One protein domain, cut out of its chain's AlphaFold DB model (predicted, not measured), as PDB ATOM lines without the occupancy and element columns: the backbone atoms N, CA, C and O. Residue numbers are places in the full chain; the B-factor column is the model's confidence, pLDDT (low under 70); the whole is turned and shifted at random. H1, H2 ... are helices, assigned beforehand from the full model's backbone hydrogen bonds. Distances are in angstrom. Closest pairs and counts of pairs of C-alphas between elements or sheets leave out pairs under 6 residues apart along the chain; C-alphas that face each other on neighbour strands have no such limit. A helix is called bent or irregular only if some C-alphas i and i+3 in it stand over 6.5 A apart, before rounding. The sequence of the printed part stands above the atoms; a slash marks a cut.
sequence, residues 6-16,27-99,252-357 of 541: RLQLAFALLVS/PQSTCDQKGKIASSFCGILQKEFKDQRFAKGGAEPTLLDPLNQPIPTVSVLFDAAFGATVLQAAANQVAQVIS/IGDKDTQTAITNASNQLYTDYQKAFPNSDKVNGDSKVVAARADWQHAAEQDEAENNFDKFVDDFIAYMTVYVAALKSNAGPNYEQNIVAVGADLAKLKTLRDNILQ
ATOM      1  N   ARG A   6     -29.876  17.704  67.077       38.72
ATOM      2  CA  ARG A   6     -29.882  16.935  65.820       38.72
ATOM      3  C   ARG A   6     -31.165  16.117  65.597       38.72
ATOM      4  O   ARG A   6     -31.584  15.958  64.458       38.72
ATOM      5  N   LEU A   7     -31.825  15.645  66.663       31.94
ATOM      6  CA  LEU A   7     -33.105  14.929  66.558       31.94
ATOM      7  C   LEU A   7     -34.288  15.883  66.345       31.94
ATOM      8  O   LEU A   7     -35.280  15.491  65.741       31.94
ATOM      9  N   GLN A   8     -34.178  17.132  66.808       33.88
ATOM     10  CA  GLN A   8     -35.209  18.154  66.599       33.88
ATOM     11  C   GLN A   8     -35.311  18.558  65.122       33.88
ATOM     12  O   GLN A   8     -36.418  18.724  64.617       33.88
ATOM     13  N   LEU A   9     -34.175  18.626  64.416       35.25
ATOM     14  CA  LEU A   9     -34.122  18.954  62.988       35.25
ATOM     15  C   LEU A   9     -34.787  17.870  62.117       35.25
ATOM     16  O   LEU A   9     -35.609  18.179  61.257       35.25
ATOM     17  N   ALA A  10     -34.492  16.594  62.390       35.56
ATOM     18  CA  ALA A  10     -35.106  15.463  61.691       35.56
ATOM     19  C   ALA A  10     -36.620  15.369  61.958       35.56
ATOM     20  O   ALA A  10     -37.397  15.048  61.060       35.56
ATOM     21  N   PHE A  11     -37.053  15.690  63.182       33.94
ATOM     22  CA  PHE A  11     -38.470  15.700  63.550       33.94
ATOM     23  C   PHE A  11     -39.231  16.864  62.895       33.94
ATOM     24  O   PHE A  11     -40.357  16.667  62.446       33.94
ATOM     25  N   ALA A  12     -38.616  18.047  62.775       31.12
ATOM     26  CA  ALA A  12     -39.201  19.195  62.080       31.12
ATOM     27  C   ALA A  12     -39.419  18.914  60.579       31.12
ATOM     28  O   ALA A  12     -40.507  19.170  60.071       31.12
ATOM     29  N   LEU A  13     -38.440  18.285  59.915       33.50
ATOM     30  CA  LEU A  13     -38.531  17.842  58.512       33.50
ATOM     31  C   LEU A  13     -39.619  16.778  58.274       33.50
ATOM     32  O   LEU A  13     -40.236  16.740  57.212       33.50
ATOM     33  N   LEU A  14     -39.877  15.912  59.260       31.67
ATOM     34  CA  LEU A  14     -40.914  14.873  59.185       31.67
ATOM     35  C   LEU A  14     -42.336  15.406  59.427       31.67
ATOM     36  O   LEU A  14     -43.297  14.774  58.986       31.67
ATOM     37  N   VAL A  15     -42.477  16.534  60.130       28.50
ATOM     38  CA  VAL A  15     -43.772  17.151  60.469       28.50
ATOM     39  C   VAL A  15     -44.205  18.188  59.424       28.50
ATOM     40  O   VAL A  15     -45.399  18.399  59.239       28.50
ATOM     41  N   SER A  16     -43.273  18.784  58.677       29.11
ATOM     42  CA  SER A  16     -43.548  19.876  57.732       29.11
ATOM     43  C   SER A  16     -44.066  19.464  56.346       29.11
ATOM     44  O   SER A  16     -44.222  20.316  55.479       29.11
ATOM     45  N   PRO A  27     -53.471  35.028  44.928       63.91
ATOM     46  CA  PRO A  27     -52.056  34.998  44.559       63.91
ATOM     47  C   PRO A  27     -51.402  33.596  44.605       63.91
ATOM     48  O   PRO A  27     -50.371  33.381  43.977       63.91
ATOM     49  N   GLN A  28     -52.028  32.602  45.252       71.56
ATOM     50  CA  GLN A  28     -51.649  31.195  45.153       71.56
ATOM     51  C   GLN A  28     -51.753  30.644  43.721       71.56
ATOM     52  O   GLN A  28     -50.833  29.971  43.272       71.56
ATOM     53  N   SER A  29     -52.812  30.966  42.967       72.00
ATOM     54  CA  SER A  29     -52.962  30.499  41.582       72.00
ATOM     55  C   SER A  29     -51.898  31.074  40.653       72.00
ATOM     56  O   SER A  29     -51.464  30.384  39.737       72.00
ATOM     57  N   THR A  30     -51.455  32.311  40.901       80.06
ATOM     58  CA  THR A  30     -50.341  32.929  40.169       80.06
ATOM     59  C   THR A  30     -49.043  32.164  40.417       80.06
ATOM     60  O   THR A  30     -48.366  31.766  39.472       80.06
ATOM     61  N   CYS A  31     -48.730  31.874  41.680       78.88
ATOM     62  CA  CYS A  31     -47.553  31.084  42.028       78.88
ATOM     63  C   CYS A  31     -47.602  29.663  41.447       78.88
ATOM     64  O   CYS A  31     -46.596  29.164  40.950       78.88
ATOM     65  N   ASP A  32     -48.765  29.012  41.490       75.00
ATOM     66  CA  ASP A  32     -48.931  27.646  40.993       75.00
ATOM     67  C   ASP A  32     -48.736  27.563  39.466       75.00
ATOM     68  O   ASP A  32     -48.180  26.582  38.970       75.00
ATOM     69  N   GLN A  33     -49.134  28.602  38.720       80.25
ATOM     70  CA  GLN A  33     -48.932  28.694  37.266       80.25
ATOM     71  C   GLN A  33     -47.476  28.968  36.876       80.25
ATOM     72  O   GLN A  33     -47.016  28.468  35.849       80.25
ATOM     73  N   LYS A  34     -46.738  29.721  37.698       80.44
ATOM     74  CA  LYS A  34     -45.336  30.099  37.441       80.44
ATOM     75  C   LYS A  34     -44.319  29.030  37.862       80.44
ATOM     76  O   LYS A  34     -43.110  29.214  37.742       80.44
ATOM     77  N   GLY A  35     -44.801  27.872  38.305       77.81
ATOM     78  CA  GLY A  35     -43.987  26.692  38.569       77.81
ATOM     79  C   GLY A  35     -43.613  26.508  40.036       77.81
ATOM     80  O   GLY A  35     -44.011  27.247  40.935       77.81
ATOM     81  N   LYS A  36     -42.844  25.450  40.299       72.69
ATOM     82  CA  LYS A  36     -42.660  24.933  41.661       72.69
ATOM     83  C   LYS A  36     -41.822  25.807  42.593       72.69
ATOM     84  O   LYS A  36     -41.978  25.711  43.810       72.69
ATOM     85  N   ILE A  37     -40.956  26.654  42.036       78.69
ATOM     86  CA  ILE A  37     -40.212  27.658  42.808       78.69
ATOM     87  C   ILE A  37     -41.197  28.641  43.437       78.69
ATOM     88  O   ILE A  37     -41.223  28.788  44.658       78.69
ATOM     89  N   ALA A  38     -42.063  29.240  42.620       81.38
ATOM     90  CA  ALA A  38     -43.063  30.178  43.102       81.38
ATOM     91  C   ALA A  38     -44.066  29.517  44.049       81.38
ATOM     92  O   ALA A  38     -44.341  30.068  45.114       81.38
ATOM     93  N   SER A  39     -44.571  28.321  43.730       76.06
ATOM     94  CA  SER A  39     -45.538  27.649  44.608       76.06
ATOM     95  C   SER A  39     -44.952  27.283  45.981       76.06
ATOM     96  O   SER A  39     -45.645  27.436  46.988       76.06
ATOM     97  N   SER A  40     -43.670  26.895  46.054       72.06
ATOM     98  CA  SER A  40     -42.997  26.556  47.322       72.06
ATOM     99  C   SER A  40     -42.799  27.770  48.239       72.06
ATOM    100  O   SER A  40     -42.858  27.631  49.459       72.06
ATOM    101  N   PHE A  41     -42.594  28.960  47.669       80.69
ATOM    102  CA  PHE A  41     -42.362  30.203  48.419       80.69
ATOM    103  C   PHE A  41     -43.596  31.111  48.507       80.69
ATOM    104  O   PHE A  41     -43.539  32.150  49.162       80.69
ATOM    105  N   CYS A  42     -44.726  30.723  47.912       82.88
ATOM    106  CA  CYS A  42     -45.854  31.625  47.680       82.88
ATOM    107  C   CYS A  42     -46.396  32.295  48.949       82.88
ATOM    108  O   CYS A  42     -46.654  33.493  48.946       82.88
ATOM    109  N   GLY A  43     -46.516  31.558  50.057       80.81
ATOM    110  CA  GLY A  43     -46.984  32.137  51.322       80.81
ATOM    111  C   GLY A  43     -46.043  33.212  51.881       80.81
ATOM    112  O   GLY A  43     -46.504  34.183  52.476       80.81
ATOM    113  N   ILE A  44     -44.732  33.062  51.661       83.56
ATOM    114  CA  ILE A  44     -43.716  34.038  52.075       83.56
ATOM    115  C   ILE A  44     -43.747  35.238  51.124       83.56
ATOM    116  O   ILE A  44     -43.810  36.368  51.593       83.56
ATOM    117  N   LEU A  45     -43.792  34.994  49.810       87.31
ATOM    118  CA  LEU A  45     -43.867  36.038  48.782       87.31
ATOM    119  C   LEU A  45     -45.121  36.904  48.938       87.31
ATOM    120  O   LEU A  45     -45.037  38.123  48.892       87.31
ATOM    121  N   GLN A  46     -46.279  36.290  49.187       87.50
ATOM    122  CA  GLN A  46     -47.532  37.007  49.431       87.50
ATOM    123  C   GLN A  46     -47.459  37.904  50.658       87.50
ATOM    124  O   GLN A  46     -47.950  39.030  50.629       87.50
ATOM    125  N   LYS A  47     -46.896  37.382  51.752       86.25
ATOM    126  CA  LYS A  47     -46.751  38.141  52.991       86.25
ATOM    127  C   LYS A  47     -45.810  39.322  52.781       86.25
ATOM    128  O   LYS A  47     -46.169  40.432  53.150       86.25
ATOM    129  N   GLU A  48     -44.661  39.078  52.157       87.31
ATOM    130  CA  GLU A  48     -43.673  40.113  51.857       87.31
ATOM    131  C   GLU A  48     -44.280  41.236  51.018       87.31
ATOM    132  O   GLU A  48     -44.293  42.389  51.445       87.31
ATOM    133  N   PHE A  49     -44.902  40.860  49.902       88.75
ATOM    134  CA  PHE A  49     -45.525  41.785  48.968       88.75
ATOM    135  C   PHE A  49     -46.659  42.595  49.610       88.75
ATOM    136  O   PHE A  49     -46.765  43.805  49.423       88.75
ATOM    137  N   LYS A  50     -47.510  41.946  50.416       88.62
ATOM    138  CA  LYS A  50     -48.603  42.620  51.130       88.62
ATOM    139  C   LYS A  50     -48.084  43.603  52.179       88.62
ATOM    140  O   LYS A  50     -48.687  44.658  52.383       88.62
ATOM    141  N   ASP A  51     -47.000  43.246  52.859       88.50
ATOM    142  CA  ASP A  51     -46.389  44.089  53.881       88.50
ATOM    143  C   ASP A  51     -45.534  45.215  53.262       88.50
ATOM    144  O   ASP A  51     -45.176  46.158  53.981       88.50
ATOM    145  N   GLN A  52     -45.278  45.161  51.946       87.19
ATOM    146  CA  GLN A  52     -44.483  46.112  51.160       87.19
ATOM    147  C   GLN A  52     -43.137  46.405  51.821       87.19
ATOM    148  O   GLN A  52     -42.811  47.554  52.147       87.19
ATOM    149  N   ARG A  53     -42.422  45.346  52.200       85.88
ATOM    150  CA  ARG A  53     -41.243  45.497  53.058       85.88
ATOM    151  C   ARG A  53     -40.063  46.022  52.268       85.88
ATOM    152  O   ARG A  53     -39.381  46.888  52.815       85.88
ATOM    153  N   PHE A  54     -39.904  45.628  51.005       85.50
ATOM    154  CA  PHE A  54     -38.875  46.184  50.128       85.50
ATOM    155  C   PHE A  54     -39.079  47.683  49.925       85.50
ATOM    156  O   PHE A  54     -38.174  48.464  50.214       85.50
ATOM    157  N   ALA A  55     -40.300  48.120  49.609       77.88
ATOM    158  CA  ALA A  55     -40.623  49.546  49.480       77.88
ATOM    159  C   ALA A  55     -40.390  50.356  50.777       77.88
ATOM    160  O   ALA A  55     -40.246  51.579  50.742       77.88
ATOM    161  N   LYS A  56     -40.344  49.690  51.938       83.12
ATOM    162  CA  LYS A  56     -40.064  50.291  53.255       83.12
ATOM    163  C   LYS A  56     -38.599  50.154  53.693       83.12
ATOM    164  O   LYS A  56     -38.287  50.483  54.839       83.12
ATOM    165  N   GLY A  57     -37.709  49.671  52.825       78.50
ATOM    166  CA  GLY A  57     -36.287  49.463  53.125       78.50
ATOM    167  C   GLY A  57     -36.004  48.252  54.024       78.50
ATOM    168  O   GLY A  57     -34.964  48.191  54.679       78.50
ATOM    169  N   GLY A  58     -36.942  47.307  54.104       80.50
ATOM    170  CA  GLY A  58     -36.795  46.022  54.779       80.50
ATOM    171  C   GLY A  58     -36.864  44.854  53.796       80.50
ATOM    172  O   GLY A  58     -37.162  45.027  52.626       80.50
ATOM    173  N   ALA A  59     -36.588  43.646  54.276       81.62
ATOM    174  CA  ALA A  59     -36.765  42.424  53.500       81.62
ATOM    175  C   ALA A  59     -36.984  41.240  54.446       81.62
ATOM    176  O   ALA A  59     -36.387  41.205  55.530       81.62
ATOM    177  N   GLU A  60     -37.782  40.248  54.057       79.06
ATOM    178  CA  GLU A  60     -37.816  38.979  54.779       79.06
ATOM    179  C   GLU A  60     -36.478  38.236  54.584       79.06
ATOM    180  O   GLU A  60     -36.133  37.848  53.460       79.06
ATOM    181  N   PRO A  61     -35.724  37.953  55.668       76.00
ATOM    182  CA  PRO A  61     -34.405  37.324  55.572       76.00
ATOM    183  C   PRO A  61     -34.422  35.964  54.869       76.00
ATOM    184  O   PRO A  61     -33.411  35.534  54.321       76.00
ATOM    185  N   THR A  62     -35.565  35.276  54.874       70.88
ATOM    186  CA  THR A  62     -35.730  33.958  54.256       70.88
ATOM    187  C   THR A  62     -35.791  33.999  52.737       70.88
ATOM    188  O   THR A  62     -35.499  32.991  52.105       70.88
ATOM    189  N   LEU A  63     -36.183  35.130  52.146       81.06
ATOM    190  CA  LEU A  63     -36.118  35.301  50.696       81.06
ATOM    191  C   LEU A  63     -34.693  35.673  50.257       81.06
ATOM    192  O   LEU A  63     -34.248  35.282  49.181       81.06
ATOM    193  N   LEU A  64     -33.946  36.363  51.126       82.62
ATOM    194  CA  LEU A  64     -32.544  36.709  50.893       82.62
ATOM    195  C   LEU A  64     -31.603  35.519  51.087       82.62
ATOM    196  O   LEU A  64     -30.632  35.394  50.353       82.62
ATOM    197  N   ASP A  65     -31.888  34.629  52.033       81.38
ATOM    198  CA  ASP A  65     -31.135  33.392  52.234       81.38
ATOM    199  C   ASP A  65     -32.080  32.182  52.274       81.38
ATOM    200  O   ASP A  65     -32.484  31.736  53.357       81.38
ATOM    201  N   PRO A  66     -32.444  31.635  51.098       76.94
ATOM    202  CA  PRO A  66     -33.348  30.495  50.995       76.94
ATOM    203  C   PRO A  66     -32.898  29.291  51.835       76.94
ATOM    204  O   PRO A  66     -33.734  28.586  52.400       76.94
ATOM    205  N   LEU A  67     -31.590  29.055  51.997       71.69
ATOM    206  CA  LEU A  67     -31.078  27.923  52.782       71.69
ATOM    207  C   LEU A  67     -31.392  28.019  54.286       71.69
ATOM    208  O   LEU A  67     -31.404  26.986  54.959       71.69
ATOM    209  N   ASN A  68     -31.741  29.203  54.805       67.94
ATOM    210  CA  ASN A  68     -32.227  29.364  56.182       67.94
ATOM    211  C   ASN A  68     -33.667  28.860  56.384       67.94
ATOM    212  O   ASN A  68     -34.107  28.696  57.522       67.94
ATOM    213  N   GLN A  69     -34.393  28.569  55.301       63.94
ATOM    214  CA  GLN A  69     -35.649  27.821  55.321       63.94
ATOM    215  C   GLN A  69     -35.436  26.491  54.596       63.94
ATOM    216  O   GLN A  69     -35.652  26.394  53.387       63.94
ATOM    217  N   PRO A  70     -35.030  25.427  55.307       55.88
ATOM    218  CA  PRO A  70     -34.698  24.167  54.657       55.88
ATOM    219  C   PRO A  70     -35.906  23.553  53.944       55.88
ATOM    220  O   PRO A  70     -35.725  22.832  52.981       55.88
ATOM    221  N   ILE A  71     -37.146  23.842  54.350       54.59
ATOM    222  CA  ILE A  71     -38.326  23.157  53.799       54.59
ATOM    223  C   ILE A  71     -38.647  23.590  52.351       54.59
ATOM    224  O   ILE A  71     -38.634  22.714  51.484       54.59
ATOM    225  N   PRO A  72     -38.888  24.884  52.041       58.03
ATOM    226  CA  PRO A  72     -39.183  25.315  50.669       58.03
ATOM    227  C   PRO A  72     -37.970  25.160  49.746       58.03
ATOM    228  O   PRO A  72     -38.092  24.852  48.566       58.03
ATOM    229  N   THR A  73     -36.771  25.335  50.296       61.22
ATOM    230  CA  THR A  73     -35.528  25.244  49.531       61.22
ATOM    231  C   THR A  73     -35.212  23.803  49.164       61.22
ATOM    232  O   THR A  73     -34.874  23.523  48.018       61.22
ATOM    233  N   VAL A  74     -35.404  22.854  50.083       60.84
ATOM    234  CA  VAL A  74     -35.262  21.429  49.767       60.84
ATOM    235  C   VAL A  74     -36.308  20.995  48.737       60.84
ATOM    236  O   VAL A  74     -35.934  20.282  47.813       60.84
ATOM    237  N   SER A  75     -37.575  21.436  48.809       57.66
ATOM    238  CA  SER A  75     -38.572  21.046  47.790       57.66
ATOM    239  C   SER A  75     -38.177  21.516  46.390       57.66
ATOM    240  O   SER A  75     -38.146  20.711  45.460       57.66
ATOM    241  N   VAL A  76     -37.779  22.784  46.260       61.78
ATOM    242  CA  VAL A  76     -37.304  23.361  44.997       61.78
ATOM    243  C   VAL A  76     -36.075  22.632  44.459       61.78
ATOM    244  O   VAL A  76     -36.005  22.336  43.267       61.78
ATOM    245  N   LEU A  77     -35.115  22.310  45.326       64.06
ATOM    246  CA  LEU A  77     -33.868  21.661  44.924       64.06
ATOM    247  C   LEU A  77     -34.071  20.198  44.528       64.06
ATOM    248  O   LEU A  77     -33.455  19.744  43.568       64.06
ATOM    249  N   PHE A  78     -34.968  19.472  45.200       56.19
ATOM    250  CA  PHE A  78     -35.372  18.134  44.763       56.19
ATOM    251  C   PHE A  78     -36.005  18.178  43.367       56.19
ATOM    252  O   PHE A  78     -35.679  17.353  42.517       56.19
ATOM    253  N   ASP A  79     -36.861  19.156  43.082       56.78
ATOM    254  CA  ASP A  79     -37.469  19.278  41.756       56.78
ATOM    255  C   ASP A  79     -36.453  19.684  40.670       56.78
ATOM    256  O   ASP A  79     -36.449  19.105  39.580       56.78
ATOM    257  N   ALA A  80     -35.549  20.620  40.977       55.56
ATOM    258  CA  ALA A  80     -34.512  21.085  40.056       55.56
ATOM    259  C   ALA A  80     -33.432  20.027  39.764       55.56
ATOM    260  O   ALA A  80     -32.920  19.965  38.647       55.56
ATOM    261  N   ALA A  81     -33.086  19.186  40.745       49.84
ATOM    262  CA  ALA A  81     -32.081  18.137  40.584       49.84
ATOM    263  C   ALA A  81     -32.586  16.933  39.771       49.84
ATOM    264  O   ALA A  81     -31.783  16.257  39.132       49.84
ATOM    265  N   PHE A  82     -33.895  16.648  39.787       45.25
ATOM    266  CA  PHE A  82     -34.417  15.384  39.250       45.25
ATOM    267  C   PHE A  82     -35.238  15.482  37.972       45.25
ATOM    268  O   PHE A  82     -35.385  14.458  37.295       45.25
ATOM    269  N   GLY A  83     -35.776  16.656  37.624       43.88
ATOM    270  CA  GLY A  83     -36.748  16.762  36.536       43.88
ATOM    271  C   GLY A  83     -37.936  15.797  36.715       43.88
ATOM    272  O   GLY A  83     -38.014  15.006  37.657       43.88
ATOM    273  N   ALA A  84     -38.908  15.827  35.806       35.81
ATOM    274  CA  ALA A  84     -40.106  14.989  35.939       35.81
ATOM    275  C   ALA A  84     -39.812  13.468  35.932       35.81
ATOM    276  O   ALA A  84     -40.603  12.694  36.457       35.81
ATOM    277  N   THR A  85     -38.684  13.013  35.371       34.81
ATOM    278  CA  THR A  85     -38.425  11.596  35.053       34.81
ATOM    279  C   THR A  85     -37.746  10.795  36.169       34.81
ATOM    280  O   THR A  85     -38.139   9.652  36.411       34.81
ATOM    281  N   VAL A  86     -36.779  11.357  36.907       34.03
ATOM    282  CA  VAL A  86     -36.143  10.654  38.047       34.03
ATOM    283  C   VAL A  86     -37.014  10.756  39.298       34.03
ATOM    284  O   VAL A  86     -37.140   9.787  40.054       34.03
ATOM    285  N   LEU A  87     -37.722  11.883  39.453       33.66
ATOM    286  CA  LEU A  87     -38.780  12.022  40.445       33.66
ATOM    287  C   LEU A  87     -39.886  11.000  40.184       33.66
ATOM    288  O   LEU A  87     -40.379  10.430  41.139       33.66
ATOM    289  N   GLN A  88     -40.214  10.673  38.929       36.31
ATOM    290  CA  GLN A  88     -41.147   9.589  38.620       36.31
ATOM    291  C   GLN A  88     -40.612   8.232  39.087       36.31
ATOM    292  O   GLN A  88     -41.390   7.462  39.615       36.31
ATOM    293  N   ALA A  89     -39.322   7.906  38.976       34.84
ATOM    294  CA  ALA A  89     -38.796   6.617  39.448       34.84
ATOM    295  C   ALA A  89     -38.754   6.513  40.988       34.84
ATOM    296  O   ALA A  89     -39.161   5.493  41.550       34.84
ATOM    297  N   ALA A  90     -38.328   7.575  41.680       34.66
ATOM    298  CA  ALA A  90     -38.321   7.645  43.144       34.66
ATOM    299  C   ALA A  90     -39.741   7.786  43.719       34.66
ATOM    300  O   ALA A  90     -40.097   7.090  44.667       34.66
ATOM    301  N   ALA A  91     -40.593   8.602  43.098       33.41
ATOM    302  CA  ALA A  91     -42.018   8.678  43.386       33.41
ATOM    303  C   ALA A  91     -42.740   7.403  42.971       33.41
ATOM    304  O   ALA A  91     -43.697   7.085  43.638       33.41
ATOM    305  N   ASN A  92     -42.295   6.621  41.985       34.53
ATOM    306  CA  ASN A  92     -42.856   5.301  41.676       34.53
ATOM    307  C   ASN A  92     -42.403   4.261  42.697       34.53
ATOM    308  O   ASN A  92     -43.176   3.367  42.992       34.53
ATOM    309  N   GLN A  93     -41.209   4.365  43.290       34.81
ATOM    310  CA  GLN A  93     -40.816   3.514  44.419       34.81
ATOM    311  C   GLN A  93     -41.570   3.898  45.701       34.81
ATOM    312  O   GLN A  93     -42.086   3.031  46.403       34.81
ATOM    313  N   VAL A  94     -41.713   5.196  45.980       33.00
ATOM    314  CA  VAL A  94     -42.495   5.720  47.111       33.00
ATOM    315  C   VAL A  94     -43.990   5.473  46.903       33.00
ATOM    316  O   VAL A  94     -44.663   5.039  47.831       33.00
ATOM    317  N   ALA A  95     -44.506   5.658  45.692       30.62
ATOM    318  CA  ALA A  95     -45.869   5.341  45.289       30.62
ATOM    319  C   ALA A  95     -46.082   3.842  45.151       30.62
ATOM    320  O   ALA A  95     -47.201   3.432  45.357       30.62
ATOM    321  N   GLN A  96     -45.072   3.002  44.904       30.05
ATOM    322  CA  GLN A  96     -45.195   1.545  45.020       30.05
ATOM    323  C   GLN A  96     -45.305   1.127  46.481       30.05
ATOM    324  O   GLN A  96     -46.135   0.289  46.807       30.05
ATOM    325  N   VAL A  97     -44.511   1.714  47.379       31.19
ATOM    326  CA  VAL A  97     -44.600   1.454  48.826       31.19
ATOM    327  C   VAL A  97     -45.916   1.987  49.401       31.19
ATOM    328  O   VAL A  97     -46.490   1.358  50.288       31.19
ATOM    329  N   ILE A  98     -46.422   3.108  48.875       29.34
ATOM    330  CA  ILE A  98     -47.738   3.657  49.212       29.34
ATOM    331  C   ILE A  98     -48.830   2.799  48.565       29.34
ATOM    332  O   ILE A  98     -49.632   2.264  49.294       29.34
ATOM    333  N   SER A  99     -48.830   2.552  47.258       26.48
ATOM    334  CA  SER A  99     -49.804   1.737  46.497       26.48
ATOM    335  C   SER A  99     -49.969   0.327  47.065       26.48
ATOM    336  O   SER A  99     -51.088  -0.124  47.304       26.48
ATOM    337  N   ILE A 252     -39.977   3.290  71.101       69.94
ATOM    338  CA  ILE A 252     -38.899   4.291  70.989       69.94
ATOM    339  C   ILE A 252     -37.834   4.131  72.080       69.94
ATOM    340  O   ILE A 252     -36.679   4.505  71.885       69.94
ATOM    341  N   GLY A 253     -38.205   3.607  73.245       71.62
ATOM    342  CA  GLY A 253     -37.285   3.319  74.346       71.62
ATOM    343  C   GLY A 253     -36.396   2.098  74.104       71.62
ATOM    344  O   GLY A 253     -35.434   1.900  74.843       71.62
ATOM    345  N   ASP A 254     -36.712   1.286  73.095       81.81
ATOM    346  CA  ASP A 254     -35.933   0.116  72.714       81.81
ATOM    347  C   ASP A 254     -34.544   0.511  72.177       81.81
ATOM    348  O   ASP A 254     -34.411   1.426  71.361       81.81
ATOM    349  N   LYS A 255     -33.494  -0.170  72.654       82.12
ATOM    350  CA  LYS A 255     -32.098   0.174  72.333       82.12
ATOM    351  C   LYS A 255     -31.778   0.004  70.849       82.12
ATOM    352  O   LYS A 255     -31.025   0.817  70.302       82.12
ATOM    353  N   ASP A 256     -32.355  -1.002  70.197       81.06
ATOM    354  CA  ASP A 256     -32.123  -1.259  68.777       81.06
ATOM    355  C   ASP A 256     -32.836  -0.195  67.942       81.06
ATOM    356  O   ASP A 256     -32.244   0.369  67.019       81.06
ATOM    357  N   THR A 257     -34.062   0.176  68.331       77.44
ATOM    358  CA  THR A 257     -34.783   1.303  67.726       77.44
ATOM    359  C   THR A 257     -34.011   2.614  67.870       77.44
ATOM    360  O   THR A 257     -33.849   3.330  66.884       77.44
ATOM    361  N   GLN A 258     -33.499   2.945  69.061       76.81
ATOM    362  CA  GLN A 258     -32.724   4.178  69.258       76.81
ATOM    363  C   GLN A 258     -31.462   4.199  68.403       76.81
ATOM    364  O   GLN A 258     -31.190   5.197  67.739       76.81
ATOM    365  N   THR A 259     -30.738   3.082  68.355       84.38
ATOM    366  CA  THR A 259     -29.538   2.944  67.525       84.38
ATOM    367  C   THR A 259     -29.875   3.115  66.044       84.38
ATOM    368  O   THR A 259     -29.200   3.865  65.338       84.38
ATOM    369  N   ALA A 260     -30.961   2.496  65.572       78.69
ATOM    370  CA  ALA A 260     -31.430   2.641  64.197       78.69
ATOM    371  C   ALA A 260     -31.820   4.091  63.863       78.69
ATOM    372  O   ALA A 260     -31.439   4.593  62.805       78.69
ATOM    373  N   ILE A 261     -32.523   4.786  64.768       74.62
ATOM    374  CA  ILE A 261     -32.898   6.199  64.595       74.62
ATOM    375  C   ILE A 261     -31.644   7.069  64.518       74.62
ATOM    376  O   ILE A 261     -31.533   7.899  63.614       74.62
ATOM    377  N   THR A 262     -30.704   6.894  65.450       80.94
ATOM    378  CA  THR A 262     -29.466   7.677  65.501       80.94
ATOM    379  C   THR A 262     -28.626   7.461  64.250       80.94
ATOM    380  O   THR A 262     -28.194   8.440  63.646       80.94
ATOM    381  N   ASN A 263     -28.449   6.216  63.809       84.81
ATOM    382  CA  ASN A 263     -27.678   5.911  62.606       84.81
ATOM    383  C   ASN A 263     -28.328   6.500  61.350       84.81
ATOM    384  O   ASN A 263     -27.648   7.159  60.569       84.81
ATOM    385  N   ALA A 264     -29.644   6.333  61.186       75.31
ATOM    386  CA  ALA A 264     -30.368   6.892  60.046       75.31
ATOM    387  C   ALA A 264     -30.350   8.431  60.045       75.31
ATOM    388  O   ALA A 264     -30.200   9.047  58.996       75.31
ATOM    389  N   SER A 265     -30.452   9.054  61.223       71.12
ATOM    390  CA  SER A 265     -30.404  10.514  61.369       71.12
ATOM    391  C   SER A 265     -29.001  11.077  61.114       71.12
ATOM    392  O   SER A 265     -28.870  12.125  60.488       71.12
ATOM    393  N   ASN A 266     -27.948  10.390  61.572       83.12
ATOM    394  CA  ASN A 266     -26.563  10.777  61.300       83.12
ATOM    395  C   ASN A 266     -26.243  10.662  59.807       83.12
ATOM    396  O   ASN A 266     -25.663  11.588  59.250       83.12
ATOM    397  N   GLN A 267     -26.666   9.569  59.167       81.62
ATOM    398  CA  GLN A 267     -26.481   9.374  57.731       81.62
ATOM    399  C   GLN A 267     -27.202  10.467  56.929       81.62
ATOM    400  O   GLN A 267     -26.557  11.143  56.131       81.62
ATOM    401  N   LEU A 268     -28.479  10.729  57.248       78.44
ATOM    402  CA  LEU A 268     -29.246  11.810  56.625       78.44
ATOM    403  C   LEU A 268     -28.533  13.155  56.765       78.44
ATOM    404  O   LEU A 268     -28.442  13.905  55.802       78.44
ATOM    405  N   TYR A 269     -28.038  13.478  57.962       78.38
ATOM    406  CA  TYR A 269     -27.340  14.739  58.198       78.38
ATOM    407  C   TYR A 269     -26.049  14.839  57.380       78.38
ATOM    408  O   TYR A 269     -25.778  15.877  56.782       78.38
ATOM    409  N   THR A 270     -25.265  13.762  57.320       83.94
ATOM    410  CA  THR A 270     -24.039  13.714  56.525       83.94
ATOM    411  C   THR A 270     -24.325  13.891  55.037       83.94
ATOM    412  O   THR A 270     -23.654  14.690  54.387       83.94
ATOM    413  N   ASP A 271     -25.315  13.191  54.491       80.75
ATOM    414  CA  ASP A 271     -25.635  13.287  53.066       80.75
ATOM    415  C   ASP A 271     -26.339  14.611  52.732       80.75
ATOM    416  O   ASP A 271     -26.072  15.196  51.682       80.75
ATOM    417  N   TYR A 272     -27.103  15.177  53.674       78.00
ATOM    418  CA  TYR A 272     -27.628  16.541  53.584       78.00
ATOM    419  C   TYR A 272     -26.496  17.564  53.476       78.00
ATOM    420  O   TYR A 272     -26.511  18.386  52.572       78.00
ATOM    421  N   GLN A 273     -25.470  17.501  54.327       78.56
ATOM    422  CA  GLN A 273     -24.344  18.442  54.251       78.56
ATOM    423  C   GLN A 273     -23.537  18.332  52.951       78.56
ATOM    424  O   GLN A 273     -22.942  19.314  52.511       78.56
ATOM    425  N   LYS A 274     -23.497  17.147  52.330       79.94
ATOM    426  CA  LYS A 274     -22.864  16.964  51.015       79.94
ATOM    427  C   LYS A 274     -23.728  17.503  49.877       79.94
ATOM    428  O   LYS A 274     -23.195  17.986  48.883       79.94
ATOM    429  N   ALA A 275     -25.045  17.375  50.000       75.81
ATOM    430  CA  ALA A 275     -26.002  17.869  49.020       75.81
ATOM    431  C   ALA A 275     -26.167  19.395  49.097       75.81
ATOM    432  O   ALA A 275     -26.319  20.057  48.076       75.81
ATOM    433  N   PHE A 276     -26.098  19.953  50.303       76.31
ATOM    434  CA  PHE A 276     -26.302  21.367  50.586       76.31
ATOM    435  C   PHE A 276     -25.041  21.917  51.270       76.31
ATOM    436  O   PHE A 276     -24.913  21.821  52.496       76.31
ATOM    437  N   PRO A 277     -24.076  22.446  50.492       69.88
ATOM    438  CA  PRO A 277     -22.872  23.051  51.050       69.88
ATOM    439  C   PRO A 277     -23.224  24.275  51.910       69.88
ATOM    440  O   PRO A 277     -24.343  24.782  51.859       69.88
ATOM    441  N   ASN A 278     -22.254  24.760  52.698       73.31
ATOM    442  CA  ASN A 278     -22.437  25.929  53.567       73.31
ATOM    443  C   ASN A 278     -23.088  27.099  52.799       73.31
ATOM    444  O   ASN A 278     -22.570  27.492  51.749       73.31
ATOM    445  N   SER A 279     -24.183  27.650  53.337       71.31
ATOM    446  CA  SER A 279     -24.941  28.751  52.736       71.31
ATOM    447  C   SER A 279     -24.059  29.962  52.454       71.31
ATOM    448  O   SER A 279     -24.233  30.597  51.420       71.31
ATOM    449  N   ASP A 280     -23.030  30.205  53.270       79.19
ATOM    450  CA  ASP A 280     -22.047  31.272  53.048       79.19
ATOM    451  C   ASP A 280     -21.360  31.180  51.677       79.19
ATOM    452  O   ASP A 280     -21.089  32.200  51.046       79.19
ATOM    453  N   LYS A 281     -21.095  29.963  51.177       81.31
ATOM    454  CA  LYS A 281     -20.449  29.771  49.868       81.31
ATOM    455  C   LYS A 281     -21.379  30.109  48.709       81.31
ATOM    456  O   LYS A 281     -20.923  30.655  47.715       81.31
ATOM    457  N   VAL A 282     -22.665  29.779  48.835       83.88
ATOM    458  CA  VAL A 282     -23.670  30.065  47.800       83.88
ATOM    459  C   VAL A 282     -24.057  31.542  47.839       83.88
ATOM    460  O   VAL A 282     -24.107  32.196  46.805       83.88
ATOM    461  N   ASN A 283     -24.254  32.093  49.036       83.88
ATOM    462  CA  ASN A 283     -24.574  33.504  49.244       83.88
ATOM    463  C   ASN A 283     -23.417  34.438  48.872       83.88
ATOM    464  O   ASN A 283     -23.666  35.590  48.531       83.88
ATOM    465  N   GLY A 284     -22.173  33.958  48.945       85.19
ATOM    466  CA  GLY A 284     -20.982  34.684  48.505       85.19
ATOM    467  C   GLY A 284     -20.657  34.542  47.014       85.19
ATOM    468  O   GLY A 284     -19.716  35.185  46.551       85.19
ATOM    469  N   ASP A 285     -21.390  33.718  46.254       89.62
ATOM    470  CA  ASP A 285     -21.198  33.596  44.807       89.62
ATOM    471  C   ASP A 285     -21.565  34.921  44.123       89.62
ATOM    472  O   ASP A 285     -22.665  35.447  44.305       89.62
ATOM    473  N   SER A 286     -20.651  35.476  43.324       92.00
ATOM    474  CA  SER A 286     -20.828  36.800  42.718       92.00
ATOM    475  C   SER A 286     -22.064  36.894  41.823       92.00
ATOM    476  O   SER A 286     -22.680  37.957  41.754       92.00
ATOM    477  N   LYS A 287     -22.473  35.791  41.182       92.88
ATOM    478  CA  LYS A 287     -23.696  35.748  40.370       92.88
ATOM    479  C   LYS A 287     -24.941  35.775  41.241       92.88
ATOM    480  O   LYS A 287     -25.915  36.422  40.878       92.88
ATOM    481  N   VAL A 288     -24.906  35.095  42.386       91.50
ATOM    482  CA  VAL A 288     -26.014  35.091  43.349       91.50
ATOM    483  C   VAL A 288     -26.158  36.458  44.002       91.50
ATOM    484  O   VAL A 288     -27.277  36.942  44.135       91.50
ATOM    485  N   VAL A 289     -25.045  37.102  44.365       92.69
ATOM    486  CA  VAL A 289     -25.047  38.466  44.913       92.69
ATOM    487  C   VAL A 289     -25.639  39.454  43.906       92.69
ATOM    488  O   VAL A 289     -26.501  40.243  44.283       92.69
ATOM    489  N   ALA A 290     -25.228  39.381  42.635       93.12
ATOM    490  CA  ALA A 290     -25.771  40.233  41.578       93.12
ATOM    491  C   ALA A 290     -27.271  39.980  41.355       93.12
ATOM    492  O   ALA A 290     -28.066  40.903  41.472       93.12
ATOM    493  N   ALA A 291     -27.671  38.720  41.155       93.44
ATOM    494  CA  ALA A 291     -29.073  38.364  40.933       93.44
ATOM    495  C   ALA A 291     -29.971  38.719  42.128       93.44
ATOM    496  O   ALA A 291     -31.133  39.071  41.946       93.44
ATOM    497  N   ARG A 292     -29.444  38.642  43.357       93.62
ATOM    498  CA  ARG A 292     -30.151  39.101  44.556       93.62
ATOM    499  C   ARG A 292     -30.344  40.610  44.529       93.62
ATOM    500  O   ARG A 292     -31.452  41.053  44.784       93.62
ATOM    501  N   ALA A 293     -29.296  41.379  44.240       92.56
ATOM    502  CA  ALA A 293     -29.393  42.834  44.171       92.56
ATOM    503  C   ALA A 293     -30.384  43.283  43.083       92.56
ATOM    504  O   ALA A 293     -31.215  44.151  43.346       92.56
ATOM    505  N   ASP A 294     -30.350  42.638  41.912       93.31
ATOM    506  CA  ASP A 294     -31.287  42.887  40.814       93.31
ATOM    507  C   ASP A 294     -32.732  42.602  41.244       93.31
ATOM    508  O   ASP A 294     -33.613  43.443  41.061       93.31
ATOM    509  N   TRP A 295     -32.972  41.455  41.891       93.94
ATOM    510  CA  TRP A 295     -34.294  41.110  42.411       93.94
ATOM    511  C   TRP A 295     -34.761  42.070  43.507       93.94
ATOM    512  O   TRP A 295     -35.910  42.488  43.476       93.94
ATOM    513  N   GLN A 296     -33.900  42.465  44.451       92.38
ATOM    514  CA  GLN A 296     -34.270  43.421  45.500       92.38
ATOM    515  C   GLN A 296     -34.684  44.773  44.906       92.38
ATOM    516  O   GLN A 296     -35.685  45.343  45.328       92.38
ATOM    517  N   HIS A 297     -33.950  45.262  43.903       91.50
ATOM    518  CA  HIS A 297     -34.291  46.513  43.233       91.50
ATOM    519  C   HIS A 297     -35.602  46.413  42.438       91.50
ATOM    520  O   HIS A 297     -36.418  47.331  42.479       91.50
ATOM    521  N   ALA A 298     -35.826  45.298  41.738       92.56
ATOM    522  CA  ALA A 298     -37.072  45.059  41.014       92.56
ATOM    523  C   ALA A 298     -38.270  44.891  41.966       92.56
ATOM    524  O   ALA A 298     -39.326  45.479  41.742       92.56
ATOM    525  N   ALA A 299     -38.075  44.194  43.087       90.88
ATOM    526  CA  ALA A 299     -39.082  43.973  44.119       90.88
ATOM    527  C   ALA A 299     -39.611  45.284  44.722       90.88
ATOM    528  O   ALA A 299     -40.815  45.411  44.935       90.88
ATOM    529  N   GLU A 300     -38.739  46.273  44.956       91.56
ATOM    530  CA  GLU A 300     -39.150  47.616  45.393       91.56
ATOM    531  C   GLU A 300     -40.111  48.275  44.391       91.56
ATOM    532  O   GLU A 300     -41.120  48.866  44.786       91.56
ATOM    533  N   GLN A 301     -39.816  48.157  43.092       92.25
ATOM    534  CA  GLN A 301     -40.648  48.717  42.024       92.25
ATOM    535  C   GLN A 301     -41.973  47.963  41.901       92.25
ATOM    536  O   GLN A 301     -43.031  48.585  41.835       92.25
ATOM    537  N   ASP A 302     -41.940  46.634  41.942       92.62
ATOM    538  CA  ASP A 302     -43.132  45.799  41.801       92.62
ATOM    539  C   ASP A 302     -44.110  45.971  42.970       92.62
ATOM    540  O   ASP A 302     -45.327  45.993  42.767       92.62
ATOM    541  N   GLU A 303     -43.603  46.134  44.197       90.56
ATOM    542  CA  GLU A 303     -44.423  46.462  45.369       90.56
ATOM    543  C   GLU A 303     -45.055  47.856  45.255       90.56
ATOM    544  O   GLU A 303     -46.219  48.034  45.635       90.56
ATOM    545  N   ALA A 304     -44.321  48.839  44.718       89.31
ATOM    546  CA  ALA A 304     -44.824  50.193  44.486       89.31
ATOM    547  C   ALA A 304     -45.890  50.236  43.375       89.31
ATOM    548  O   ALA A 304     -46.876  50.967  43.488       89.31
ATOM    549  N   GLU A 305     -45.728  49.419  42.334       90.88
ATOM    550  CA  GLU A 305     -46.682  49.248  41.230       90.88
ATOM    551  C   GLU A 305     -47.854  48.315  41.585       90.88
ATOM    552  O   GLU A 305     -48.800  48.180  40.806       90.88
ATOM    553  N   ASN A 306     -47.818  47.681  42.762       89.88
ATOM    554  CA  ASN A 306     -48.770  46.658  43.188       89.88
ATOM    555  C   ASN A 306     -48.905  45.511  42.154       89.88
ATOM    556  O   ASN A 306     -49.995  44.983  41.920       89.88
ATOM    557  N   ASN A 307     -47.775  45.087  41.573       91.44
ATOM    558  CA  ASN A 307     -47.684  44.013  40.585       91.44
ATOM    559  C   ASN A 307     -47.089  42.713  41.164       91.44
ATOM    560  O   ASN A 307     -45.901  42.424  41.033       91.44
ATOM    561  N   PHE A 308     -47.944  41.886  41.773       90.44
ATOM    562  CA  PHE A 308     -47.519  40.607  42.362       90.44
ATOM    563  C   PHE A 308     -47.008  39.598  41.320       90.44
ATOM    564  O   PHE A 308     -46.171  38.756  41.633       90.44
ATOM    565  N   ASP A 309     -47.511  39.659  40.087       91.06
ATOM    566  CA  ASP A 309     -47.139  38.717  39.029       91.06
ATOM    567  C   ASP A 309     -45.661  38.869  38.641       91.06
ATOM    568  O   ASP A 309     -44.931  37.877  38.582       91.06
ATOM    569  N   LYS A 310     -45.223  40.125  38.480       92.44
ATOM    570  CA  LYS A 310     -43.841  40.501  38.164       92.44
ATOM    571  C   LYS A 310     -42.891  40.270  39.342       92.44
ATOM    572  O   LYS A 310     -41.854  39.641  39.157       92.44
ATOM    573  N   PHE A 311     -43.346  40.572  40.562       91.88
ATOM    574  CA  PHE A 311     -42.607  40.266  41.794       91.88
ATOM    575  C   PHE A 311     -42.232  38.779  41.901       91.88
ATOM    576  O   PHE A 311     -41.132  38.418  42.327       91.88
ATOM    577  N   VAL A 312     -43.153  37.891  41.508       91.81
ATOM    578  CA  VAL A 312     -42.912  36.443  41.497       91.81
ATOM    579  C   VAL A 312     -41.959  36.035  40.367       91.81
ATOM    580  O   VAL A 312     -41.107  35.177  40.602       91.81
ATOM    581  N   ASP A 313     -42.064  36.624  39.173       92.50
ATOM    582  CA  ASP A 313     -41.153  36.332  38.055       92.50
ATOM    583  C   ASP A 313     -39.706  36.718  38.377       92.50
ATOM    584  O   ASP A 313     -38.791  35.910  38.179       92.50
ATOM    585  N   ASP A 314     -39.500  37.903  38.949       93.12
ATOM    586  CA  ASP A 314     -38.168  38.386  39.312       93.12
ATOM    587  C   ASP A 314     -37.564  37.542  40.446       93.12
ATOM    588  O   ASP A 314     -36.374  37.200  40.423       93.12
ATOM    589  N   PHE A 315     -38.392  37.070  41.387       92.25
ATOM    590  CA  PHE A 315     -37.955  36.103  42.396       92.25
ATOM    591  C   PHE A 315     -37.556  34.749  41.782       92.25
ATOM    592  O   PHE A 315     -36.554  34.152  42.188       92.25
ATOM    593  N   ILE A 316     -38.306  34.241  40.794       90.50
ATOM    594  CA  ILE A 316     -37.952  33.001  40.083       90.50
ATOM    595  C   ILE A 316     -36.610  33.159  39.359       90.50
ATOM    596  O   ILE A 316     -35.791  32.232  39.388       90.50
ATOM    597  N   ALA A 317     -36.363  34.311  38.729       92.19
ATOM    598  CA  ALA A 317     -35.100  34.594  38.054       92.19
ATOM    599  C   ALA A 317     -33.918  34.539  39.037       92.19
ATOM    600  O   ALA A 317     -32.947  33.813  38.793       92.19
ATOM    601  N   TYR A 318     -34.044  35.194  40.196       93.12
ATOM    602  CA  TYR A 318     -33.070  35.098  41.286       93.12
ATOM    603  C   TYR A 318     -32.848  33.649  41.747       93.12
ATOM    604  O   TYR A 318     -31.711  33.165  41.780       93.12
ATOM    605  N   MET A 319     -33.924  32.918  42.047       88.38
ATOM    606  CA  MET A 319     -33.840  31.535  42.520       88.38
ATOM    607  C   MET A 319     -33.210  30.595  41.490       88.38
ATOM    608  O   MET A 319     -32.510  29.656  41.863       88.38
ATOM    609  N   THR A 320     -33.397  30.852  40.198       89.62
ATOM    610  CA  THR A 320     -32.762  30.070  39.128       89.62
ATOM    611  C   THR A 320     -31.237  30.205  39.180       89.62
ATOM    612  O   THR A 320     -30.522  29.201  39.105       89.62
ATOM    613  N   VAL A 321     -30.727  31.424  39.388       91.06
ATOM    614  CA  VAL A 321     -29.287  31.675  39.577       91.06
ATOM    615  C   VAL A 321     -28.791  31.053  40.883       91.06
ATOM    616  O   VAL A 321     -27.738  30.410  40.898       91.06
ATOM    617  N   TYR A 322     -29.572  31.170  41.959       88.06
ATOM    618  CA  TYR A 322     -29.259  30.580  43.261       88.06
ATOM    619  C   TYR A 322     -29.087  29.057  43.186       88.06
ATOM    620  O   TYR A 322     -28.085  28.506  43.644       88.06
ATOM    621  N   VAL A 323     -30.038  28.361  42.559       84.94
ATOM    622  CA  VAL A 323     -30.006  26.901  42.378       84.94
ATOM    623  C   VAL A 323     -28.811  26.481  41.516       84.94
ATOM    624  O   VAL A 323     -28.136  25.498  41.834       84.94
ATOM    625  N   ALA A 324     -28.500  27.235  40.458       86.56
ATOM    626  CA  ALA A 324     -27.336  26.965  39.615       86.56
ATOM    627  C   ALA A 324     -26.013  27.096  40.393       86.56
ATOM    628  O   ALA A 324     -25.141  26.229  40.280       86.56
ATOM    629  N   ALA A 325     -25.876  28.134  41.223       87.25
ATOM    630  CA  ALA A 325     -24.714  28.318  42.088       87.25
ATOM    631  C   ALA A 325     -24.609  27.214  43.148       87.25
ATOM    632  O   ALA A 325     -23.516  26.715  43.417       87.25
ATOM    633  N   LEU A 326     -25.735  26.770  43.711       83.31
ATOM    634  CA  LEU A 326     -25.767  25.664  44.664       83.31
ATOM    635  C   LEU A 326     -25.261  24.364  44.027       83.31
ATOM    636  O   LEU A 326     -24.384  23.710  44.592       83.31
ATOM    637  N   LYS A 327     -25.729  24.042  42.815       81.81
ATOM    638  CA  LYS A 327     -25.247  22.892  42.038       81.81
ATOM    639  C   LYS A 327     -23.745  22.983  41.755       81.81
ATOM    640  O   LYS A 327     -23.023  22.009  41.950       81.81
ATOM    641  N   SER A 328     -23.264  24.155  41.337       83.00
ATOM    642  CA  SER A 328     -21.839  24.375  41.059       83.00
ATOM    643  C   SER A 328     -20.967  24.202  42.310       83.00
ATOM    644  O   SER A 328     -19.890  23.613  42.240       83.00
ATOM    645  N   ASN A 329     -21.429  24.685  43.466       81.25
ATOM    646  CA  ASN A 329     -20.678  24.644  44.723       81.25
ATOM    647  C   ASN A 329     -20.738  23.286  45.442       81.25
ATOM    648  O   ASN A 329     -19.838  22.969  46.220       81.25
ATOM    649  N   ALA A 330     -21.774  22.479  45.198       75.00
ATOM    650  CA  ALA A 330     -21.914  21.141  45.777       75.00
ATOM    651  C   ALA A 330     -21.033  20.076  45.087       75.00
ATOM    652  O   ALA A 330     -20.830  18.986  45.627       75.00
ATOM    653  N   GLY A 331     -20.465  20.400  43.922       77.81
ATOM    654  CA  GLY A 331     -19.532  19.545  43.193       77.81
ATOM    655  C   GLY A 331     -20.206  18.514  42.272       77.81
ATOM    656  O   GLY A 331     -21.429  18.467  42.159       77.81
ATOM    657  N   PRO A 332     -19.413  17.654  41.603       77.56
ATOM    658  CA  PRO A 332     -19.885  16.785  40.517       77.56
ATOM    659  C   PRO A 332     -20.852  15.676  40.958       77.56
ATOM    660  O   PRO A 332     -21.484  15.048  40.117       77.56
ATOM    661  N   ASN A 333     -20.969  15.433  42.266       79.06
ATOM    662  CA  ASN A 333     -21.846  14.409  42.836       79.06
ATOM    663  C   ASN A 333     -23.127  15.009  43.437       79.06
ATOM    664  O   ASN A 333     -23.796  14.333  44.218       79.06
ATOM    665  N   TYR A 334     -23.461  16.265  43.124       77.12
ATOM    666  CA  TYR A 334     -24.630  16.954  43.671       77.12
ATOM    667  C   TYR A 334     -25.910  16.120  43.539       77.12
ATOM    668  O   TYR A 334     -26.572  15.832  44.536       77.12
ATOM    669  N   GLU A 335     -26.210  15.634  42.336       71.69
ATOM    670  CA  GLU A 335     -27.397  14.829  42.059       71.69
ATOM    671  C   GLU A 335     -27.397  13.527  42.873       71.69
ATOM    672  O   GLU A 335     -28.414  13.156  43.459       71.69
ATOM    673  N   GLN A 336     -26.246  12.856  42.981       73.12
ATOM    674  CA  GLN A 336     -26.097  11.621  43.760       73.12
ATOM    675  C   GLN A 336     -26.308  11.862  45.261       73.12
ATOM    676  O   GLN A 336     -26.955  11.058  45.933       73.12
ATOM    677  N   ASN A 337     -25.807  12.985  45.783       76.75
ATOM    678  CA  ASN A 337     -25.982  13.367  47.181       76.75
ATOM    679  C   ASN A 337     -27.451  13.680  47.492       76.75
ATOM    680  O   ASN A 337     -27.960  13.253  48.528       76.75
ATOM    681  N   ILE A 338     -28.171  14.348  46.586       68.94
ATOM    682  CA  ILE A 338     -29.612  14.592  46.755       68.94
ATOM    683  C   ILE A 338     -30.386  13.255  46.750       68.94
ATOM    684  O   ILE A 338     -31.294  13.068  47.566       68.94
ATOM    685  N   VAL A 339     -30.019  12.282  45.898       66.00
ATOM    686  CA  VAL A 339     -30.639  10.936  45.915       66.00
ATOM    687  C   VAL A 339     -30.409  10.252  47.260       66.00
ATOM    688  O   VAL A 339     -31.336   9.652  47.806       66.00
ATOM    689  N   ALA A 340     -29.197  10.357  47.809       70.19
ATOM    690  CA  ALA A 340     -28.860   9.785  49.109       70.19
ATOM    691  C   ALA A 340     -29.728  10.380  50.233       70.19
ATOM    692  O   ALA A 340     -30.328   9.624  50.999       70.19
ATOM    693  N   VAL A 341     -29.926  11.705  50.241       68.56
ATOM    694  CA  VAL A 341     -30.850  12.386  51.169       68.56
ATOM    695  C   VAL A 341     -32.273  11.834  51.040       68.56
ATOM    696  O   VAL A 341     -32.912  11.513  52.046       68.56
ATOM    697  N   GLY A 342     -32.775  11.673  49.812       61.12
ATOM    698  CA  GLY A 342     -34.096  11.086  49.567       61.12
ATOM    699  C   GLY A 342     -34.216   9.646  50.083       61.12
ATOM    700  O   GLY A 342     -35.211   9.287  50.719       61.12
ATOM    701  N   ALA A 343     -33.184   8.826  49.864       62.16
ATOM    702  CA  ALA A 343     -33.129   7.449  50.346       62.16
ATOM    703  C   ALA A 343     -33.099   7.372  51.882       62.16
ATOM    704  O   ALA A 343     -33.762   6.517  52.471       62.16
ATOM    705  N   ASP A 344     -32.383   8.274  52.550       69.19
ATOM    706  CA  ASP A 344     -32.323   8.314  54.011       69.19
ATOM    707  C   ASP A 344     -33.625   8.806  54.646       69.19
ATOM    708  O   ASP A 344     -34.077   8.241  55.648       69.19
ATOM    709  N   LEU A 345     -34.297   9.781  54.026       62.00
ATOM    710  CA  LEU A 345     -35.654  10.173  54.417       62.00
ATOM    711  C   LEU A 345     -36.632   8.999  54.287       62.00
ATOM    712  O   LEU A 345     -37.449   8.771  55.184       62.00
ATOM    713  N   ALA A 346     -36.525   8.206  53.216       57.16
ATOM    714  CA  ALA A 346     -37.322   6.993  53.057       57.16
ATOM    715  C   ALA A 346     -37.021   5.964  54.160       57.16
ATOM    716  O   ALA A 346     -37.960   5.420  54.743       57.16
ATOM    717  N   LYS A 347     -35.746   5.752  54.524       64.44
ATOM    718  CA  LYS A 347     -35.362   4.875  55.649       64.44
ATOM    719  C   LYS A 347     -35.966   5.346  56.971       64.44
ATOM    720  O   LYS A 347     -36.522   4.526  57.702       64.44
ATOM    721  N   LEU A 348     -35.910   6.645  57.275       60.12
ATOM    722  CA  LEU A 348     -36.528   7.208  58.483       60.12
ATOM    723  C   LEU A 348     -38.047   7.041  58.478       60.12
ATOM    724  O   LEU A 348     -38.634   6.701  59.506       60.12
ATOM    725  N   LYS A 349     -38.691   7.219  57.321       58.72
ATOM    726  CA  LYS A 349     -40.125   6.971  57.158       58.72
ATOM    727  C   LYS A 349     -40.469   5.501  57.401       58.72
ATOM    728  O   LYS A 349     -41.379   5.217  58.173       58.72
ATOM    729  N   THR A 350     -39.718   4.565  56.820       61.31
ATOM    730  CA  THR A 350     -39.891   3.126  57.064       61.31
ATOM    731  C   THR A 350     -39.680   2.776  58.535       61.31
ATOM    732  O   THR A 350     -40.471   2.028  59.107       61.31
ATOM    733  N   LEU A 351     -38.659   3.347  59.178       64.31
ATOM    734  CA  LEU A 351     -38.391   3.143  60.598       64.31
ATOM    735  C   LEU A 351     -39.548   3.652  61.464       64.31
ATOM    736  O   LEU A 351     -40.043   2.920  62.319       64.31
ATOM    737  N   ARG A 352     -40.049   4.860  61.189       61.00
ATOM    738  CA  ARG A 352     -41.254   5.407  61.824       61.00
ATOM    739  C   ARG A 352     -42.449   4.475  61.637       61.00
ATOM    740  O   ARG A 352     -43.150   4.189  62.602       61.00
ATOM    741  N   ASP A 353     -42.678   3.982  60.425       59.97
ATOM    742  CA  ASP A 353     -43.810   3.104  60.121       59.97
ATOM    743  C   ASP A 353     -43.689   1.741  60.832       59.97
ATOM    744  O   ASP A 353     -44.702   1.151  61.223       59.97
ATOM    745  N   ASN A 354     -42.466   1.256  61.061       65.81
ATOM    746  CA  ASN A 354     -42.187   0.058  61.854       65.81
ATOM    747  C   ASN A 354     -42.426   0.292  63.354       65.81
ATOM    748  O   ASN A 354     -43.069  -0.530  64.006       65.81
ATOM    749  N   ILE A 355     -41.995   1.433  63.896       64.75
ATOM    750  CA  ILE A 355     -42.263   1.823  65.293       64.75
ATOM    751  C   ILE A 355     -43.773   1.982  65.516       64.75
ATOM    752  O   ILE A 355     -44.329   1.458  66.482       64.75
ATOM    753  N   LEU A 356     -44.467   2.644  64.585       62.84
ATOM    754  CA  LEU A 356     -45.923   2.775  64.613       62.84
ATOM    755  C   LEU A 356     -46.606   1.407  64.580       62.84
ATOM    756  O   LEU A 356     -47.578   1.204  65.304       62.84
ATOM    757  N   GLN A 357     -46.096   0.461  63.786       63.19
ATOM    758  CA  GLN A 357     -46.581  -0.920  63.767       63.19
ATOM    759  C   GLN A 357     -46.445  -1.622  65.120       63.19
ATOM    760  O   GLN A 357     -47.393  -2.276  65.551       63.19
TER     761      GLN A 357
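Overview. This is residues 6 to 16, 27 to 99 and 252 to 357 of the 541 residues of an uncharacterized protein of Edaphobacter aggregans (UniProt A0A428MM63). Two long antiparallel helix pairs, H8 with H9 and H6 with H10, form the two ends of an elongated model, and H5a, the first arm of bent H5, sits between them. The hairpin of H2 and H3 packs on H9, while the other arm, H5b, runs loosely alongside H10. The printed part has 190 residues with ten named helices, H1 to H10 in chain order, and no named strand: all helix, its packing part aligned, part crossed. It is compact, with a radius of gyration of the C-alphas of 18.5 A, and spans 58 by 34 by 32 A.

Arrangement. H5, residues 70 to 99, was assigned as one helix by its hydrogen bonds but is bent: C-alphas 81 and 84 are 9.8 A apart, and arms H5a, residues 70 to 81, and H5b, residues 84 to 99, stand at a steep tilt of 63 degrees. H3, residues 36 to 51, touches H5a with residues 36 to 41 alone; the closest C-alphas, Ser 40 and Pro 72, are 5.2 A apart. H3 is irregular, with C-alphas 40 and 43 7.9 A apart. H2, residues 27 to 33, forms a helical hairpin with H3, C-alphas 31 and 38 being closest at 4.7 A. H9, residues 308 to 330, is the hub and touches H2, H3, H7, residues 279 to 283, and H8, residues 286 to 304. H8 and H9 form a helical hairpin at a shallow tilt of 12 degrees; their closest C-alphas, Ala 291 and Tyr 318, are 5.2 A apart. H4, residues 61 to 64, is near H9. H10, residues 334 to 357, and H6, residues 255 to 275, touch at a shallow tilt of 21 degrees, opposite ways, closest at C-alphas 337 and 275, 4.9 A. H1, residues 6 to 15, only just touches H6, with 3 pairs of C-alphas within 8 A, the closest Ala 10 and Ser 265 at 6.8 A. H6 and H8 are apart. Every O i to N i+4 pair is within hydrogen-bond range in H2, H5a, H5b, H6, H7, H9 and H10; H1 has 5 of 6, H3 10 of 12, H8 14 of 15, and H4 is too short for one.

Along the chain. H1 begins at C-alpha 6, (-29.882, 16.935, 65.820). H6 is 29.9 A long, H8 27.5 A, H9 32.3 A and H10 34.7 A. H10 ends at C-alpha 357, (-46.581, -0.920, 63.767).

Size, cuts and confidence. The farthest C-alphas, Lys 255 and Glu 305, are 59.9 A apart. Residues 17 to 26 and 100 to 251 are not printed; the gaps are 21.8 A and 26.9 A between C-alphas. No link printed whole is long. Mean pLDDT of the printed part is 71.7; residues 6 to 16, 68 to 99 and 341 to 357 are among those under 70.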